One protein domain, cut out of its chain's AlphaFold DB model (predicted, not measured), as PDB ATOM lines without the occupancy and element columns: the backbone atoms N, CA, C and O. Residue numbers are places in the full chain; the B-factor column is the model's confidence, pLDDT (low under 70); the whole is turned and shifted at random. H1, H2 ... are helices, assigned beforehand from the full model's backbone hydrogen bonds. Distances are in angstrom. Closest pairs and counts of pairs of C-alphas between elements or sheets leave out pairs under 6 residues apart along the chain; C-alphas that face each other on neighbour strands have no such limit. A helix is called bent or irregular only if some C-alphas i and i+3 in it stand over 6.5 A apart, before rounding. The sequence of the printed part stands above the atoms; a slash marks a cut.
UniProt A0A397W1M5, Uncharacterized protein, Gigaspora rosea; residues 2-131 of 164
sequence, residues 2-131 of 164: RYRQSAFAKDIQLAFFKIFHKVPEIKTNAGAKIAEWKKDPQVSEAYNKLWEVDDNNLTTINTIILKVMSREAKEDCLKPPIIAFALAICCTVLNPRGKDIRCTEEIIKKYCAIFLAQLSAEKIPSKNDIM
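This is residues 2 to 131 of the 164 residues of an uncharacterized protein of Gigaspora rosea (UniProt A0A397W1M5). A helix in the middle, H6, is surrounded by others set mostly crosswise: H7 packs on one side of it, with H1, H4 and the end of H3 on the other. The short helices H2 and H5 lie far out at opposite ends of the longest axis, and little H8 packs on H7. The printed part has 130 residues with eight named helices, H1 to H8 in order, and no named strand; its class is all helix. It is compact, with a radius of gyration of the C-alphas of 14.0 A, and spans 40 by 30 by 28 A.

H1, residues 2 to 19, touches H4, residues 59 to 68, at a steep tilt of 60 degrees, opposite ways; their closest C-alphas, of Ala 15 and Ile 64, are 5.9 A apart. With residues 9 to 16 alone H1 touches the hub, H6, residues 80 to 94, at a steep tilt of 64 degrees, the same way; the closest C-alphas are those of Ile 12 and Ala 86, 6.6 A. H2, residues 32 to 37, is close to but not clearly touching H3, residues 41 to 49; the closest C-alphas, of Trp 37 and Val 43, are 7.4 A apart. H3 touches residues 90 to 94 of H6 at a shallow tilt of 17 degrees, opposite ways, with the C-alphas of Tyr 47 and Leu 94 closest at 5.6 A. H4 is about perpendicular to H6, at 81 degrees, and touches it, closest at the C-alphas of Ile 61 and Leu 87, 6.5 A. H5, residues 71 to 76, touches no helix but is near H4. H7, residues 105 to 120, touches H6 with 22 pairs of C-alphas within 8 A, closest at Ala 84 and Cys 112, 5.1 A, at a steep tilt of 48 degrees, opposite ways. H8, residues 127 to 130, touches H7, closest at the C-alphas of Ile 130 and Tyr 111, 7.1 A. H1 and H7 are apart. In H1, H3, H4, H6 and H7 every O i to N i+4 pair is within hydrogen-bond range; in H2 it is 1 of 2, in H5 0 of 2 with 1 of 3 O i to N i+3 pairs, and H8 is too short for an O i to N i+4 pair.

H1 begins at C-alpha 2, (-12.263, 3.755, 119.410), and is 26.2 A long. H2 is 9.0 A, H3 12.2 A, H4 14.5 A and H5 10.3 A. H5 is irregular: C-alphas 72 and 75 are 7.1 A apart. H6, 20.7 A, begins at C-alpha 80, (4.138, -5.715, 125.563); H7 is 21.2 A. H8, 5.8 A, ends at C-alpha 130, (-6.548, -18.346, 128.785).

The farthest C-alphas, of Ala 32 and Glu 72, are 41.7 A apart. The printed part has no cut. The link from H1 to H2, residues 20 to 31, is long. Mean pLDDT of the printed part is 82.3; residues 2 to 6, 55 to 56 and 71 to 76 are under 70.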
ATOM      1  N   ARG A   2     -11.795   5.101 119.822       46.81
ATOM      2  CA  ARG A   2     -12.263   3.755 119.410       46.81
ATOM      3  C   ARG A   2     -11.867   3.376 117.970       46.81
ATOM      4  O   ARG A   2     -11.528   2.230 117.712       46.81
ATOM      5  N   TYR A   3     -11.806   4.359 117.067       44.03
ATOM      6  CA  TYR A   3     -11.543   4.156 115.632       44.03
ATOM      7  C   TYR A   3     -10.157   3.564 115.306       44.03
ATOM      8  O   TYR A   3     -10.004   2.795 114.363       44.03
ATOM      9  N   ARG A   4      -9.126   3.880 116.103       58.66
ATOM     10  CA  ARG A   4      -7.762   3.375 115.855       58.66
ATOM     11  C   ARG A   4      -7.598   1.902 116.233       58.66
ATOM     12  O   ARG A   4      -6.861   1.186 115.568       58.66
ATOM     13  N   GLN A   5      -8.293   1.445 117.275       60.97
ATOM     14  CA  GLN A   5      -8.225   0.051 117.722       60.97
ATOM     15  C   GLN A   5      -9.002  -0.880 116.789       60.97
ATOM     16  O   GLN A   5      -8.546  -1.987 116.519       60.97
ATOM     17  N   SER A   6     -10.139  -0.424 116.254       67.56
ATOM     18  CA  SER A   6     -10.925  -1.193 115.287       67.56
ATOM     19  C   SER A   6     -10.219  -1.333 113.936       67.56
ATOM     20  O   SER A   6     -10.226  -2.428 113.375       67.56
ATOM     21  N   ALA A   7      -9.569  -0.277 113.433       77.50
ATOM     22  CA  ALA A   7      -8.748  -0.352 112.221       77.50
ATOM     23  C   ALA A   7      -7.559  -1.312 112.405       77.50
ATOM     24  O   ALA A   7      -7.413  -2.269 111.650       77.50
ATOM     25  N   PHE A   8      -6.800  -1.148 113.492       78.38
ATOM     26  CA  PHE A   8      -5.644  -1.997 113.778       78.38
ATOM     27  C   PHE A   8      -6.018  -3.477 113.970       78.38
ATOM     28  O   PHE A   8      -5.294  -4.366 113.529       78.38
ATOM     29  N   ALA A   9      -7.175  -3.764 114.579       78.75
ATOM     30  CA  ALA A   9      -7.667  -5.132 114.705       78.75
ATOM     31  C   ALA A   9      -7.977  -5.776 113.345       78.75
ATOM     32  O   ALA A   9      -7.635  -6.941 113.130       78.75
ATOM     33  N   LYS A  10      -8.582  -5.020 112.418       82.56
ATOM     34  CA  LYS A  10      -8.819  -5.480 111.042       82.56
ATOM     35  C   LYS A  10      -7.501  -5.733 110.314       82.56
ATOM     36  O   LYS A  10      -7.358  -6.775 109.683       82.56
ATOM     37  N   ASP A  11      -6.522  -4.844 110.457       85.00
ATOM     38  CA  ASP A  11      -5.215  -5.013 109.817       85.00
ATOM     39  C   ASP A  11      -4.466  -6.244 110.346       85.00
ATOM     40  O   ASP A  11      -3.890  -6.997 109.561       85.00
ATOM     41  N   ILE A  12      -4.534  -6.506 111.658       84.88
ATOM     42  CA  ILE A  12      -3.999  -7.732 112.268       84.88
ATOM     43  C   ILE A  12      -4.687  -8.969 111.693       84.88
ATOM     44  O   ILE A  12      -3.997  -9.916 111.318       84.88
ATOM     45  N   GLN A  13      -6.018  -8.969 111.582       83.75
ATOM     46  CA  GLN A  13      -6.754 -10.088 110.983       83.75
ATOM     47  C   GLN A  13      -6.351 -10.312 109.519       83.75
ATOM     48  O   GLN A  13      -6.083 -11.442 109.118       83.75
ATOM     49  N   LEU A  14      -6.232  -9.248 108.722       84.50
ATOM     50  CA  LEU A  14      -5.805  -9.342 107.324       84.50
ATOM     51  C   LEU A  14      -4.360  -9.841 107.193       84.50
ATOM     52  O   LEU A  14      -4.066 -10.697 106.357       84.50
ATOM     53  N   ALA A  15      -3.439  -9.327 108.010       85.69
ATOM     54  CA  ALA A  15      -2.054  -9.789 108.036       85.69
ATOM     55  C   ALA A  15      -1.956 -11.254 108.477       85.69
ATOM     56  O   ALA A  15      -1.165 -12.009 107.908       85.69
ATOM     57  N   PHE A  16      -2.796 -11.660 109.430       84.69
ATOM     58  CA  PHE A  16      -2.931 -13.038 109.871       84.69
ATOM     59  C   PHE A  16      -3.320 -13.961 108.706       84.69
ATOM     60  O   PHE A  16      -2.564 -14.887 108.418       84.69
ATOM     61  N   PHE A  17      -4.405 -13.682 107.971       82.69
ATOM     62  CA  PHE A  17      -4.812 -14.512 106.821       82.69
ATOM     63  C   PHE A  17      -3.747 -14.545 105.715       82.69
ATOM     64  O   PHE A  17      -3.532 -15.575 105.082       82.69
ATOM     65  N   LYS A  18      -2.993 -13.455 105.526       84.94
ATOM     66  CA  LYS A  18      -1.859 -13.428 104.586       84.94
ATOM     67  C   LYS A  18      -0.688 -14.312 105.019       84.94
ATOM     68  O   LYS A  18       0.021 -14.834 104.165       84.94
ATOM     69  N   ILE A  19      -0.416 -14.417 106.319       84.31
ATOM     70  CA  ILE A  19       0.661 -15.267 106.854       84.31
ATOM     71  C   ILE A  19       0.207 -16.729 106.843       84.31
ATOM     72  O   ILE A  19       0.904 -17.603 106.327       84.31
ATOM     73  N   PHE A  20      -1.012 -16.974 107.308       84.69
ATOM     74  CA  PHE A  20      -1.663 -18.275 107.315       84.69
ATOM     75  C   PHE A  20      -2.553 -18.458 106.087       84.69
ATOM     76  O   PHE A  20      -3.737 -18.739 106.215       84.69
ATOM     77  N   HIS A  21      -1.965 -18.364 104.893       81.12
ATOM     78  CA  HIS A  21      -2.670 -18.476 103.604       81.12
ATOM     79  C   HIS A  21      -3.472 -19.776 103.414       81.12
ATOM     80  O   HIS A  21      -4.306 -19.860 102.519       81.12
ATOM     81  N   LYS A  22      -3.193 -20.807 104.219       84.88
ATOM     82  CA  LYS A  22      -3.954 -22.058 104.214       84.88
ATOM     83  C   LYS A  22      -5.274 -21.929 104.964       84.88
ATOM     84  O   LYS A  22      -6.191 -22.647 104.628       84.88
ATOM     85  N   VAL A  23      -5.382 -21.046 105.956       85.81
ATOM     86  CA  VAL A  23      -6.600 -20.905 106.758       85.81
ATOM     87  C   VAL A  23      -7.716 -20.328 105.881       85.81
ATOM     88  O   VAL A  23      -7.550 -19.223 105.360       85.81
ATOM     89  N   PRO A  24      -8.856 -21.026 105.728       84.94
ATOM     90  CA  PRO A  24      -9.954 -20.521 104.919       84.94
ATOM     91  C   PRO A  24     -10.535 -19.251 105.543       84.94
ATOM     92  O   PRO A  24     -10.670 -19.147 106.762       84.94
ATOM     93  N   GLU A  25     -10.913 -18.278 104.719       84.25
ATOM     94  CA  GLU A  25     -11.605 -17.088 105.210       84.25
ATOM     95  C   GLU A  25     -13.043 -17.426 105.619       84.25
ATOM     96  O   GLU A  25     -13.738 -18.211 104.970       84.25
ATOM     97  N   ILE A  26     -13.516 -16.806 106.699       86.38
ATOM     98  CA  ILE A  26     -14.891 -16.954 107.174       86.38
ATOM     99  C   ILE A  26     -15.440 -15.609 107.638       86.38
ATOM    100  O   ILE A  26     -14.739 -14.788 108.230       86.38
ATOM    101  N   LYS A  27     -16.728 -15.379 107.378       82.81
ATOM    102  CA  LYS A  27     -17.428 -14.188 107.860       82.81
ATOM    103  C   LYS A  27     -17.811 -14.347 109.330       82.81
ATOM    104  O   LYS A  27     -18.253 -15.409 109.763       82.81
ATOM    105  N   THR A  28     -17.736 -13.255 110.081       78.56
ATOM    106  CA  THR A  28     -18.098 -13.203 111.509       78.56
ATOM    107  C   THR A  28     -19.571 -13.522 111.788       78.56
ATOM    108  O   THR A  28     -19.910 -13.933 112.890       78.56
ATOM    109  N   ASN A  29     -20.453 -13.380 110.797       81.06
ATOM    110  CA  ASN A  29     -21.879 -13.699 110.884       81.06
ATOM    111  C   ASN A  29     -22.234 -15.095 110.331       81.06
ATOM    112  O   ASN A  29     -23.401 -15.374 110.069       81.06
ATOM    113  N   ALA A  30     -21.252 -15.986 110.156       82.81
ATOM    114  CA  ALA A  30     -21.471 -17.320 109.589       82.81
ATOM    115  C   ALA A  30     -22.174 -18.313 110.545       82.81
ATOM    116  O   ALA A  30     -22.478 -19.443 110.149       82.81
ATOM    117  N   GLY A  31     -22.465 -17.903 111.786       83.25
ATOM    118  CA  GLY A  31     -23.268 -18.670 112.742       83.25
ATOM    119  C   GLY A  31     -22.684 -20.057 113.013       83.25
ATOM    120  O   GLY A  31     -21.512 -20.186 113.358       83.25
ATOM    121  N   ALA A  32     -23.484 -21.109 112.815       83.69
ATOM    122  CA  ALA A  32     -23.070 -22.496 113.059       83.69
ATOM    123  C   ALA A  32     -21.841 -22.938 112.238       83.69
ATOM    124  O   ALA A  32     -21.065 -23.770 112.705       83.69
ATOM    125  N   LYS A  33     -21.605 -22.333 111.062       86.50
ATOM    126  CA  LYS A  33     -20.430 -22.634 110.225       86.50
ATOM    127  C   LYS A  33     -19.113 -22.247 110.897       86.50
ATOM    128  O   LYS A  33     -18.083 -22.817 110.562       86.50
ATOM    129  N   ILE A  34     -19.128 -21.326 111.868       86.00
ATOM    130  CA  ILE A  34     -17.934 -20.967 112.650       86.00
ATOM    131  C   ILE A  34     -17.433 -22.173 113.449       86.00
ATOM    132  O   ILE A  34     -16.230 -22.414 113.516       86.00
ATOM    133  N   ALA A  35     -18.346 -22.958 114.026       85.06
ATOM    134  CA  ALA A  35     -17.980 -24.140 114.795       85.06
ATOM    135  C   ALA A  35     -17.394 -25.251 113.908       85.06
ATOM    136  O   ALA A  35     -16.530 -25.997 114.361       85.06
ATOM    137  N   GLU A  36     -17.849 -25.369 112.660       87.06
ATOM    138  CA  GLU A  36     -17.272 -26.291 111.673       87.06
ATOM    139  C   GLU A  36     -15.909 -25.797 111.189       87.06
ATOM    140  O   GLU A  36     -14.944 -26.554 111.196       87.06
ATOM    141  N   TRP A  37     -15.801 -24.507 110.875       89.75
ATOM    142  CA  TRP A  37     -14.553 -23.864 110.477       89.75
ATOM    143  C   TRP A  37     -13.462 -23.986 111.546       89.75
ATOM    144  O   TRP A  37     -12.330 -24.325 111.231       89.75
ATOM    145  N   LYS A  38     -13.792 -23.816 112.832       87.25
ATOM    146  CA  LYS A  38     -12.828 -24.002 113.934       87.25
ATOM    147  C   LYS A  38     -12.328 -25.446 114.087       87.25
ATOM    148  O   LYS A  38     -11.304 -25.653 114.734       87.25
ATOM    149  N   LYS A  39     -13.035 -26.436 113.528       87.38
ATOM    150  CA  LYS A  39     -12.586 -27.841 113.479       87.38
ATOM    151  C   LYS A  39     -11.666 -28.120 112.294       87.38
ATOM    152  O   LYS A  39     -11.110 -29.215 112.229       87.38
ATOM    153  N   ASP A  40     -11.519 -27.172 111.372       89.94
ATOM    154  CA  ASP A  40     -10.610 -27.323 110.249       89.94
ATOM    155  C   ASP A  40      -9.172 -27.529 110.772       89.94
ATOM    156  O   ASP A  40      -8.691 -26.739 111.601       89.94
ATOM    157  N   PRO A  41      -8.464 -28.583 110.323       88.50
ATOM    158  CA  PRO A  41      -7.087 -28.841 110.728       88.50
ATOM    159  C   PRO A  41      -6.159 -27.640 110.519       88.50
ATOM    160  O   PRO A  41      -5.270 -27.414 111.336       88.50
ATOM    161  N   GLN A  42      -6.385 -26.839 109.475       89.44
ATOM    162  CA  GLN A  42      -5.575 -25.666 109.149       89.44
ATOM    163  C   GLN A  42      -5.777 -24.542 110.170       89.44
ATOM    164  O   GLN A  42      -4.817 -23.862 110.536       89.44
ATOM    165  N   VAL A  43      -7.000 -24.378 110.687       88.19
ATOM    166  CA  VAL A  43      -7.307 -23.426 111.768       88.19
ATOM    167  C   VAL A  43      -6.639 -23.867 113.067       88.19
ATOM    168  O   VAL A  43      -6.008 -23.055 113.745       88.19
ATOM    169  N   SER A  44      -6.711 -25.160 113.397       87.12
ATOM    170  CA  SER A  44      -6.041 -25.695 114.586       87.12
ATOM    171  C   SER A  44      -4.514 -25.616 114.482       87.12
ATOM    172  O   SER A  44      -3.852 -25.329 115.479       87.12
ATOM    173  N   GLU A  45      -3.944 -25.871 113.304       89.56
ATOM    174  CA  GLU A  45      -2.508 -25.737 113.051       89.56
ATOM    175  C   GLU A  45      -2.067 -24.279 113.224       89.56
ATOM    176  O   GLU A  45      -1.112 -24.010 113.950       89.56
ATOM    177  N   ALA A  46      -2.801 -23.330 112.633       88.75
ATOM    178  CA  ALA A  46      -2.527 -21.906 112.794       88.75
ATOM    179  C   ALA A  46      -2.620 -21.466 114.261       88.75
ATOM    180  O   ALA A  46      -1.764 -20.721 114.729       88.75
ATOM    181  N   TYR A  47      -3.607 -21.970 115.008       88.75
ATOM    182  CA  TYR A  47      -3.726 -21.703 116.439       88.75
ATOM    183  C   TYR A  47      -2.531 -22.227 117.238       88.75
ATOM    184  O   TYR A  47      -2.039 -21.522 118.113       88.75
ATOM    185  N   ASN A  48      -2.043 -23.436 116.949       87.81
ATOM    186  CA  ASN A  48      -0.871 -23.987 117.633       87.81
ATOM    187  C   ASN A  48       0.398 -23.179 117.320       87.81
ATOM    188  O   ASN A  48       1.152 -22.874 118.239       87.81
ATOM    189  N   LYS A  49       0.561 -22.729 116.070       87.38
ATOM    190  CA  LYS A  49       1.671 -21.862 115.637       87.38
ATOM    191  C   LYS A  49       1.693 -20.482 116.297       87.38
ATOM    192  O   LYS A  49       2.734 -19.828 116.299       87.38
ATOM    193  N   LEU A  50       0.578 -20.013 116.866       86.25
ATOM    194  CA  LEU A  50       0.582 -18.780 117.669       86.25
ATOM    195  C   LEU A  50       1.405 -18.926 118.953       86.25
ATOM    196  O   LEU A  50       1.887 -17.923 119.470       86.25
ATOM    197  N   TRP A  51       1.521 -20.152 119.468       86.00
ATOM    198  CA  TRP A  51       2.200 -20.476 120.722       86.00
ATOM    199  C   TRP A  51       3.595 -21.056 120.510       86.00
ATOM    200  O   TRP A  51       4.247 -21.421 121.486       86.00
ATOM    201  N   GLU A  52       4.038 -21.182 119.261       83.75
ATOM    202  CA  GLU A  52       5.426 -21.512 118.965       83.75
ATOM    203  C   GLU A  52       6.308 -20.340 119.402       83.75
ATOM    204  O   GLU A  52       6.029 -19.172 119.109       83.75
ATOM    205  N   VAL A  53       7.340 -20.675 120.168       80.00
ATOM    206  CA  VAL A  53       8.279 -19.726 120.750       80.00
ATOM    207  C   VAL A  53       9.657 -20.060 120.204       80.00
ATOM    208  O   VAL A  53      10.151 -21.156 120.464       80.00
ATOM    209  N   ASP A  54      10.285 -19.106 119.522       74.69
ATOM    210  CA  ASP A  54      11.711 -19.164 119.195       74.69
ATOM    211  C   ASP A  54      12.432 -18.077 119.987       74.69
ATOM    212  O   ASP A  54      11.922 -16.963 120.118       74.69
ATOM    213  N   ASP A  55      13.599 -18.398 120.550       67.75
ATOM    214  CA  ASP A  55      14.428 -17.453 121.315       67.75
ATOM    215  C   ASP A  55      13.639 -16.652 122.371       67.75
ATOM    216  O   ASP A  55      13.804 -15.441 122.527       67.75
ATOM    217  N   ASN A  56      12.736 -17.332 123.085       66.25
ATOM    218  CA  ASN A  56      11.850 -16.755 124.099       66.25
ATOM    219  C   ASN A  56      10.883 -15.661 123.586       66.25
ATOM    220  O   ASN A  56      10.353 -14.883 124.379       66.25
ATOM    221  N   ASN A  57      10.588 -15.632 122.284       74.62
ATOM    222  CA  ASN A  57       9.680 -14.670 121.669       74.62
ATOM    223  C   ASN A  57       8.546 -15.341 120.884       74.62
ATOM    224  O   ASN A  57       8.694 -16.416 120.311       74.62
ATOM    225  N   LEU A  58       7.397 -14.661 120.813       82.19
ATOM    226  CA  LEU A  58       6.258 -15.076 119.988       82.19
ATOM    227  C   LEU A  58       6.511 -14.701 118.516       82.19
ATOM    228  O   LEU A  58       5.946 -13.726 118.010       82.19
ATOM    229  N   THR A  59       7.372 -15.458 117.827       83.12
ATOM    230  CA  THR A  59       7.852 -15.189 116.454       83.12
ATOM    231  C   THR A  59       6.714 -14.890 115.480       83.12
ATOM    232  O   THR A  59       6.742 -13.896 114.743       83.12
ATOM    233  N   THR A  60       5.664 -15.710 115.516       85.81
ATOM    234  CA  THR A  60       4.476 -15.572 114.669       85.81
ATOM    235  C   THR A  60       3.758 -14.241 114.901       85.81
ATOM    236  O   THR A  60       3.460 -13.516 113.950       85.81
ATOM    237  N   ILE A  61       3.505 -13.886 116.164       86.62
ATOM    238  CA  ILE A  61       2.807 -12.645 116.531       86.62
ATOM    239  C   ILE A  61       3.650 -11.425 116.174       86.62
ATOM    240  O   ILE A  61       3.137 -10.476 115.581       86.62
ATOM    241  N   ASN A  62       4.949 -11.472 116.462       87.06
ATOM    242  CA  ASN A  62       5.873 -10.400 116.110       87.06
ATOM    243  C   ASN A  62       5.900 -10.180 114.591       87.06
ATOM    244  O   ASN A  62       5.842  -9.041 114.129       87.06
ATOM    245  N   THR A  63       5.889 -11.261 113.806       87.06
ATOM    246  CA  THR A  63       5.812 -11.193 112.340       87.06
ATOM    247  C   THR A  63       4.508 -10.553 111.860       87.06
ATOM    248  O   THR A  63       4.538  -9.721 110.951       87.06
ATOM    249  N   ILE A  64       3.368 -10.890 112.476       87.31
ATOM    250  CA  ILE A  64       2.071 -10.260 112.172       87.31
ATOM    251  C   ILE A  64       2.140  -8.752 112.443       87.31
ATOM    252  O   ILE A  64       1.820  -7.959 111.557       87.31
ATOM    253  N   ILE A  65       2.623  -8.343 113.620       86.38
ATOM    254  CA  ILE A  65       2.742  -6.929 114.008       86.38
ATOM    255  C   ILE A  65       3.654  -6.171 113.035       86.38
ATOM    256  O   ILE A  65       3.264  -5.129 112.512       86.38
ATOM    257  N   LEU A  66       4.833  -6.711 112.718       85.88
ATOM    258  CA  LEU A  66       5.795  -6.096 111.794       85.88
ATOM    259  C   LEU A  66       5.276  -5.975 110.355       85.88
ATOM    260  O   LEU A  66       5.809  -5.176 109.577       85.88
ATOM    261  N   LYS A  67       4.277  -6.780 109.977       84.62
ATOM    262  CA  LYS A  67       3.631  -6.725 108.661       84.62
ATOM    263  C   LYS A  67       2.517  -5.683 108.599       84.62
ATOM    264  O   LYS A  67       2.269  -5.150 107.522       84.62
ATOM    265  N   VAL A  68       1.882  -5.393 109.733       84.69
ATOM    266  CA  VAL A  68       0.876  -4.328 109.871       84.69
ATOM    267  C   VAL A  68       1.533  -2.960 110.059       84.69
ATOM    268  O   VAL A  68       1.040  -1.959 109.549       84.69
ATOM    269  N   MET A  69       2.652  -2.900 110.779       81.12
ATOM    270  CA  MET A  69       3.308  -1.640 111.123       81.12
ATOM    271  C   MET A  69       4.129  -1.062 109.965       81.12
ATOM    272  O   MET A  69       4.910  -1.759 109.308       81.12
ATOM    273  N   SER A  70       4.006   0.253 109.771       72.25
ATOM    274  CA  SER A  70       4.840   1.033 108.852       72.25
ATOM    275  C   SER A  70       6.323   0.903 109.198       72.25
ATOM    276  O   SER A  70       6.681   0.722 110.359       72.25
ATOM    277  N   ARG A  71       7.200   1.028 108.193       64.62
ATOM    278  CA  ARG A  71       8.658   0.836 108.332       64.62
ATOM    279  C   ARG A  71       9.278   1.680 109.456       64.62
ATOM    280  O   ARG A  71      10.140   1.178 110.160       64.62
ATOM    281  N   GLU A  72       8.775   2.896 109.649       61.34
ATOM    282  CA  GLU A  72       9.188   3.851 110.689       61.34
ATOM    283  C   GLU A  72       8.749   3.447 112.107       61.34
ATOM    284  O   GLU A  72       9.399   3.796 113.081       61.34
ATOM    285  N   ALA A  73       7.667   2.673 112.241       63.28
ATOM    286  CA  ALA A  73       7.137   2.232 113.532       63.28
ATOM    287  C   ALA A  73       7.712   0.878 113.988       63.28
ATOM    288  O   ALA A  73       7.407   0.422 115.089       63.28
ATOM    289  N   LYS A  74       8.529   0.207 113.159       67.00
ATOM    290  CA  LYS A  74       9.003  -1.163 113.425       67.00
ATOM    291  C   LYS A  74       9.945  -1.266 114.617       67.00
ATOM    292  O   LYS A  74       9.876  -2.262 115.330       67.00
ATOM    293  N   GLU A  75      10.760  -0.245 114.856       63.09
ATOM    294  CA  GLU A  75      11.723  -0.222 115.968       63.09
ATOM    295  C   GLU A  75      11.032  -0.211 117.341       63.09
ATOM    296  O   GLU A  75      11.606  -0.666 118.323       63.09
ATOM    297  N   ASP A  76       9.767   0.220 117.394       68.56
ATOM    298  CA  ASP A  76       9.037   0.484 118.636       68.56
ATOM    299  C   ASP A  76       7.707  -0.288 118.754       68.56
ATOM    300  O   ASP A  76       6.926  -0.083 119.690       68.56
ATOM    301  N   CYS A  77       7.419  -1.176 117.796       74.25
ATOM    302  CA  CYS A  77       6.131  -1.866 117.703       74.25
ATOM    303  C   CYS A  77       6.028  -3.161 118.516       74.25
ATOM    304  O   CYS A  77       4.918  -3.611 118.795       74.25
ATOM    305  N   LEU A  78       7.149  -3.754 118.933       82.81
ATOM    306  CA  LEU A  78       7.176  -5.001 119.709       82.81
ATOM    307  C   LEU A  78       7.094  -4.737 121.220       82.81
ATOM    308  O   LEU A  78       7.774  -5.365 122.025       82.81
ATOM    309  N   LYS A  79       6.254  -3.776 121.618       86.06
ATOM    310  CA  LYS A  79       6.004  -3.456 123.029       86.06
ATOM    311  C   LYS A  79       4.969  -4.427 123.615       86.06
ATOM    312  O   LYS A  79       4.011  -4.772 122.913       86.06
ATOM    313  N   PRO A  80       5.071  -4.794 124.910       87.56
ATOM    314  CA  PRO A  80       4.138  -5.715 125.563       87.56
ATOM    315  C   PRO A  80       2.643  -5.444 125.312       87.56
ATOM    316  O   PRO A  80       1.920  -6.397 125.023       87.56
ATOM    317  N   PRO A  81       2.147  -4.186 125.320       87.69
ATOM    318  CA  PRO A  81       0.736  -3.911 125.037       87.69
ATOM    319  C   PRO A  81       0.310  -4.256 123.604       87.69
ATOM    320  O   PRO A  81      -0.817  -4.695 123.391       87.69
ATOM    321  N   ILE A  82       1.198  -4.071 122.622       87.38
ATOM    322  CA  ILE A  82       0.914  -4.353 121.208       87.38
ATOM    323  C   ILE A  82       0.929  -5.865 120.976       87.38
ATOM    324  O   ILE A  82       0.017  -6.393 120.338       87.38
ATOM    325  N   ILE A  83       1.906  -6.566 121.562       88.25
ATOM    326  CA  ILE A  83       1.993  -8.032 121.530       88.25
ATOM    327  C   ILE A  83       0.751  -8.652 122.177       88.25
ATOM    328  O   ILE A  83       0.101  -9.498 121.562       88.25
ATOM    329  N   ALA A  84       0.366  -8.187 123.369       89.62
ATOM    330  CA  ALA A  84      -0.840  -8.643 124.055       89.62
ATOM    331  C   ALA A  84      -2.103  -8.427 123.207       89.62
ATOM    332  O   ALA A  84      -2.939  -9.326 123.114       89.62
ATOM    333  N   PHE A  85      -2.230  -7.270 122.552       88.88
ATOM    334  CA  PHE A  85      -3.382  -6.954 121.707       88.88
ATOM    335  C   PHE A  85      -3.462  -7.830 120.456       88.88
ATOM    336  O   PHE A  85      -4.518  -8.394 120.160       88.88
ATOM    337  N   ALA A  86      -2.346  -8.005 119.747       89.25
ATOM    338  CA  ALA A  86      -2.291  -8.879 118.581       89.25
ATOM    339  C   ALA A  86      -2.572 -10.340 118.951       89.25
ATOM    340  O   ALA A  86      -3.359 -11.007 118.275       89.25
ATOM    341  N   LEU A  87      -2.001 -10.815 120.063       89.38
ATOM    342  CA  LEU A  87      -2.249 -12.160 120.569       89.38
ATOM    343  C   LEU A  87      -3.717 -12.344 120.985       89.38
ATOM    344  O   LEU A  87      -4.307 -13.372 120.660       89.38
ATOM    345  N   ALA A  88      -4.344 -11.349 121.622       89.69
ATOM    346  CA  ALA A  88      -5.763 -11.375 121.985       89.69
ATOM    347  C   ALA A  88      -6.682 -11.507 120.766       89.69
ATOM    348  O   ALA A  88      -7.614 -12.314 120.784       89.69
ATOM    349  N   ILE A  89      -6.403 -10.768 119.690       88.50
ATOM    350  CA  ILE A  89      -7.157 -10.870 118.435       88.50
ATOM    351  C   ILE A  89      -6.998 -12.261 117.828       88.50
ATOM    352  O   ILE A  89      -7.998 -12.932 117.568       88.50
ATOM    353  N   CYS A  90      -5.756 -12.721 117.653       88.94
ATOM    354  CA  CYS A  90      -5.477 -14.017 117.037       88.94
ATOM    355  C   CYS A  90      -6.098 -15.164 117.848       88.94
ATOM    356  O   CYS A  90      -6.721 -16.059 117.278       88.94
ATOM    357  N   CYS A  91      -6.009 -15.104 119.181       88.75
ATOM    358  CA  CYS A  91      -6.657 -16.068 120.064       88.75
ATOM    359  C   CYS A  91      -8.178 -16.014 119.942       88.75
ATOM    360  O   CYS A  91      -8.802 -17.060 119.840       88.75
ATOM    361  N   THR A  92      -8.790 -14.833 119.914       87.56
ATOM    362  CA  THR A  92     -10.252 -14.717 119.798       87.56
ATOM    363  C   THR A  92     -10.762 -15.356 118.504       87.56
ATOM    364  O   THR A  92     -11.722 -16.127 118.521       87.56
ATOM    365  N   VAL A  93     -10.076 -15.109 117.387       86.19
ATOM    366  CA  VAL A  93     -10.453 -15.660 116.079       86.19
ATOM    367  C   VAL A  93     -10.213 -17.172 116.024       86.19
ATOM    368  O   VAL A  93     -11.110 -17.935 115.662       86.19
ATOM    369  N   LEU A  94      -9.036 -17.645 116.429       85.81
ATOM    370  CA  LEU A  94      -8.624 -19.033 116.198       85.81
ATOM    371  C   LEU A  94      -8.928 -20.001 117.335       85.81
ATOM    372  O   LEU A  94      -8.839 -21.206 117.120       85.81
ATOM    373  N   ASN A  95      -9.273 -19.522 118.534       84.56
ATOM    374  CA  ASN A  95      -9.472 -20.404 119.681       84.56
ATOM    375  C   ASN A  95     -10.550 -21.451 119.350       84.56
ATOM    376  O   ASN A  95     -11.716 -21.073 119.181       84.56
ATOM    377  N   PRO A  96     -10.201 -22.751 119.294       79.44
ATOM    378  CA  PRO A  96     -11.124 -23.803 118.877       79.44
ATOM    379  C   PRO A  96     -12.246 -24.043 119.895       79.44
ATOM    380  O   PRO A  96     -13.250 -24.669 119.571       79.44
ATOM    381  N   ARG A  97     -12.091 -23.545 121.132       77.12
ATOM    382  CA  ARG A  97     -13.112 -23.620 122.187       77.12
ATOM    383  C   ARG A  97     -14.120 -22.471 122.127       77.12
ATOM    384  O   ARG A  97     -15.171 -22.583 122.751       77.12
ATOM    385  N   GLY A  98     -13.796 -21.381 121.429       75.56
ATOM    386  CA  GLY A  98     -14.697 -20.243 121.268       75.56
ATOM    387  C   GLY A  98     -15.808 -20.556 120.268       75.56
ATOM    388  O   GLY A  98     -15.568 -21.202 119.250       75.56
ATOM    389  N   LYS A  99     -17.022 -20.089 120.536       74.06
ATOM    390  CA  LYS A  99     -18.188 -20.231 119.648       74.06
ATOM    391  C   LYS A  99     -18.255 -19.141 118.587       74.06
ATOM    392  O   LYS A  99     -19.015 -19.260 117.631       74.06
ATOM    393  N   ASP A 100     -17.459 -18.096 118.760       78.31
ATOM    394  CA  ASP A 100     -17.439 -16.915 117.914       78.31
ATOM    395  C   ASP A 100     -16.002 -16.577 117.483       78.31
ATOM    396  O   ASP A 100     -15.018 -17.102 118.016       78.31
ATOM    397  N   ILE A 101     -15.900 -15.709 116.487       83.31
ATOM    398  CA  ILE A 101     -14.661 -15.098 115.996       83.31
ATOM    399  C   ILE A 101     -14.714 -13.565 116.069       83.31
ATOM    400  O   ILE A 101     -13.746 -12.896 115.711       83.31
ATOM    401  N   ARG A 102     -15.838 -12.985 116.517       82.94
ATOM    402  CA  ARG A 102     -15.989 -11.541 116.715       82.94
ATOM    403  C   ARG A 102     -15.054 -11.042 117.817       82.94
ATOM    404  O   ARG A 102     -15.191 -11.390 118.987       82.94
ATOM    405  N   CYS A 103     -14.142 -10.150 117.445       82.62
ATOM    406  CA  CYS A 103     -13.268  -9.436 118.372       82.62
ATOM    407  C   CYS A 103     -14.023  -8.292 119.067       82.62
ATOM    408  O   CYS A 103     -13.842  -7.126 118.721       82.62
ATOM    409  N   THR A 104     -14.896  -8.617 120.024       83.19
ATOM    410  CA  THR A 104     -15.567  -7.598 120.843       83.19
ATOM    411  C   THR A 104     -14.588  -6.972 121.833       83.19
ATOM    412  O   THR A 104     -13.642  -7.616 122.290       83.19
ATOM    413  N   GLU A 105     -14.815  -5.709 122.192       82.00
ATOM    414  CA  GLU A 105     -13.926  -4.977 123.099       82.00
ATOM    415  C   GLU A 105     -13.770  -5.686 124.451       82.00
ATOM    416  O   GLU A 105     -12.671  -5.737 124.996       82.00
ATOM    417  N   GLU A 106     -14.843  -6.279 124.975       83.25
ATOM    418  CA  GLU A 106     -14.823  -6.998 126.249       83.25
ATOM    419  C   GLU A 106     -13.948  -8.254 126.198       83.25
ATOM    420  O   GLU A 106     -13.101  -8.454 127.073       83.25
ATOM    421  N   ILE A 107     -14.112  -9.079 125.157       83.62
ATOM    422  CA  ILE A 107     -13.306 -10.287 124.971       83.62
ATOM    423  C   ILE A 107     -11.845  -9.879 124.799       83.62
ATOM    424  O   ILE A 107     -10.986 -10.336 125.549       83.62
ATOM    425  N   ILE A 108     -11.560  -8.944 123.891       86.50
ATOM    426  CA  ILE A 108     -10.192  -8.481 123.653       86.50
ATOM    427  C   ILE A 108      -9.570  -7.912 124.932       86.50
ATOM    428  O   ILE A 108      -8.442  -8.270 125.251       86.50
ATOM    429  N   LYS A 109     -10.297  -7.116 125.725       86.94
ATOM    430  CA  LYS A 109      -9.813  -6.610 127.022       86.94
ATOM    431  C   LYS A 109      -9.471  -7.730 128.004       86.94
ATOM    432  O   LYS A 109      -8.415  -7.655 128.630       86.94
ATOM    433  N   LYS A 110     -10.317  -8.761 128.124       86.44
ATOM    434  CA  LYS A 110     -10.073  -9.921 129.002       86.44
ATOM    435  C   LYS A 110      -8.774 -10.640 128.625       86.44
ATOM    436  O   LYS A 110      -7.914 -10.834 129.481       86.44
ATOM    437  N   TYR A 111      -8.599 -10.969 127.343       87.00
ATOM    438  CA  TYR A 111      -7.379 -11.616 126.846       87.00
ATOM    439  C   TYR A 111      -6.146 -10.709 126.996       87.00
ATOM    440  O   TYR A 111      -5.125 -11.138 127.530       87.00
ATOM    441  N   CYS A 112      -6.249  -9.440 126.588       88.31
ATOM    442  CA  CYS A 112      -5.169  -8.460 126.701       88.31
ATOM    443  C   CYS A 112      -4.676  -8.296 128.134       88.31
ATOM    444  O   CYS A 112      -3.472  -8.235 128.342       88.31
ATOM    445  N   ALA A 113      -5.579  -8.215 129.116       87.81
ATOM    446  CA  ALA A 113      -5.200  -8.035 130.515       87.81
ATOM    447  C   ALA A 113      -4.337  -9.199 131.025       87.81
ATOM    448  O   ALA A 113      -3.325  -8.970 131.682       87.81
ATOM    449  N   ILE A 114      -4.698 -10.436 130.669       88.50
ATOM    450  CA  ILE A 114      -3.944 -11.639 131.043       88.50
ATOM    451  C   ILE A 114      -2.570 -11.638 130.372       88.50
ATOM    452  O   ILE A 114      -1.552 -11.794 131.042       88.50
ATOM    453  N   PHE A 115      -2.524 -11.418 129.058       89.00
ATOM    454  CA  PHE A 115      -1.266 -11.432 128.311       89.00
ATOM    455  C   PHE A 115      -0.330 -10.302 128.720       89.00
ATOM    456  O   PHE A 115       0.869 -10.520 128.861       89.00
ATOM    457  N   LEU A 116      -0.871  -9.110 128.963       89.00
ATOM    458  CA  LEU A 116      -0.087  -7.975 129.418       89.00
ATOM    459  C   LEU A 116       0.515  -8.231 130.803       89.00
ATOM    460  O   LEU A 116       1.674  -7.894 131.005       89.00
ATOM    461  N   ALA A 117      -0.228  -8.865 131.716       88.31
ATOM    462  CA  ALA A 117       0.281  -9.233 133.037       88.31
ATOM    463  C   ALA A 117       1.427 -10.261 132.969       88.31
ATOM    464  O   ALA A 117       2.374 -10.173 133.750       88.31
ATOM    465  N   GLN A 118       1.371 -11.210 132.026       88.06
ATOM    466  CA  GLN A 118       2.474 -12.153 131.799       88.06
ATOM    467  C   GLN A 118       3.700 -11.438 131.223       88.06
ATOM    468  O   GLN A 118       4.794 -11.548 131.774       88.06
ATOM    469  N   LEU A 119       3.507 -10.635 130.174       85.62
ATOM    470  CA  LEU A 119       4.599  -9.917 129.518       85.62
ATOM    471  C   LEU A 119       5.246  -8.872 130.438       85.62
ATOM    472  O   LEU A 119       6.454  -8.675 130.377       85.62
ATOM    473  N   SER A 120       4.477  -8.226 131.323       84.62
ATOM    474  CA  SER A 120       5.027  -7.302 132.324       84.62
ATOM    475  C   SER A 120       5.802  -8.011 133.434       84.62
ATOM    476  O   SER A 120       6.590  -7.375 134.123       84.62
ATOM    477  N   ALA A 121       5.570  -9.312 133.623       86.56
ATOM    478  CA  ALA A 121       6.337 -10.172 134.520       86.56
ATOM    479  C   ALA A 121       7.499 -10.887 133.801       86.56
ATOM    480  O   ALA A 121       8.024 -11.859 134.340       86.56
ATOM    481  N   GLU A 122       7.855 -10.447 132.584       81.69
ATOM    482  CA  GLU A 122       8.885 -11.050 131.721       81.69
ATOM    483  C   GLU A 122       8.632 -12.539 131.412       81.69
ATOM    484  O   GLU A 122       9.547 -13.311 131.125       81.69
ATOM    485  N   LYS A 123       7.360 -12.958 131.455       85.31
ATOM    486  CA  LYS A 123       6.915 -14.313 131.120       85.31
ATOM    487  C   LYS A 123       6.242 -14.330 129.757       85.31
ATOM    488  O   LYS A 123       5.470 -13.437 129.408       85.31
ATOM    489  N   ILE A 124       6.492 -15.396 129.008       84.06
ATOM    490  CA  ILE A 124       5.853 -15.615 127.713       84.06
ATOM    491  C   ILE A 124       4.432 -16.132 127.958       84.06
ATOM    492  O   ILE A 124       4.276 -17.157 128.628       84.06
ATOM    493  N   PRO A 125       3.399 -15.458 127.426       85.31
ATOM    494  CA  PRO A 125       2.035 -15.943 127.516       85.31
ATOM    495  C   PRO A 125       1.876 -17.315 126.868       85.31
ATOM    496  O   PRO A 125       2.392 -17.570 125.781       85.31
ATOM    497  N   SER A 126       1.093 -18.174 127.502       85.19
ATOM    498  CA  SER A 126       0.822 -19.528 127.044       85.19
ATOM    499  C   SER A 126      -0.676 -19.775 126.876       85.19
ATOM    500  O   SER A 126      -1.532 -19.091 127.443       85.19
ATOM    501  N   LYS A 127      -1.012 -20.837 126.141       83.06
ATOM    502  CA  LYS A 127      -2.397 -21.300 125.984       83.06
ATOM    503  C   LYS A 127      -3.084 -21.592 127.326       83.06
ATOM    504  O   LYS A 127      -4.302 -21.456 127.419       83.06
ATOM    505  N   ASN A 128      -2.333 -21.994 128.355       82.19
ATOM    506  CA  ASN A 128      -2.881 -22.327 129.672       82.19
ATOM    507  C   ASN A 128      -3.456 -21.099 130.388       82.19
ATOM    508  O   ASN A 128      -4.465 -21.220 131.082       82.19
ATOM    509  N   ASP A 129      -2.888 -19.916 130.149       81.31
ATOM    510  CA  ASP A 129      -3.287 -18.670 130.815       81.31
ATOM    511  C   ASP A 129      -4.716 -18.234 130.459       81.31
ATOM    512  O   ASP A 129      -5.375 -17.525 131.216       81.31
ATOM    513  N   ILE A 130      -5.226 -18.699 129.316       79.94
ATOM    514  CA  ILE A 130      -6.548 -18.346 128.785       79.94
ATOM    515  C   ILE A 130      -7.558 -19.496 128.857       79.94
ATOM    516  O   ILE A 130      -8.698 -19.340 128.418       79.94
ATOM    517  N   MET A 131      -7.190 -20.656 129.418       71.81
ATOM    518  CA  MET A 131      -8.079 -21.829 129.455       71.81
ATOM    519  C   MET A 131      -9.342 -21.633 130.300       71.81
ATOM    520  O   MET A 131     -10.332 -22.335 130.060       71.81
TER     521      MET A 131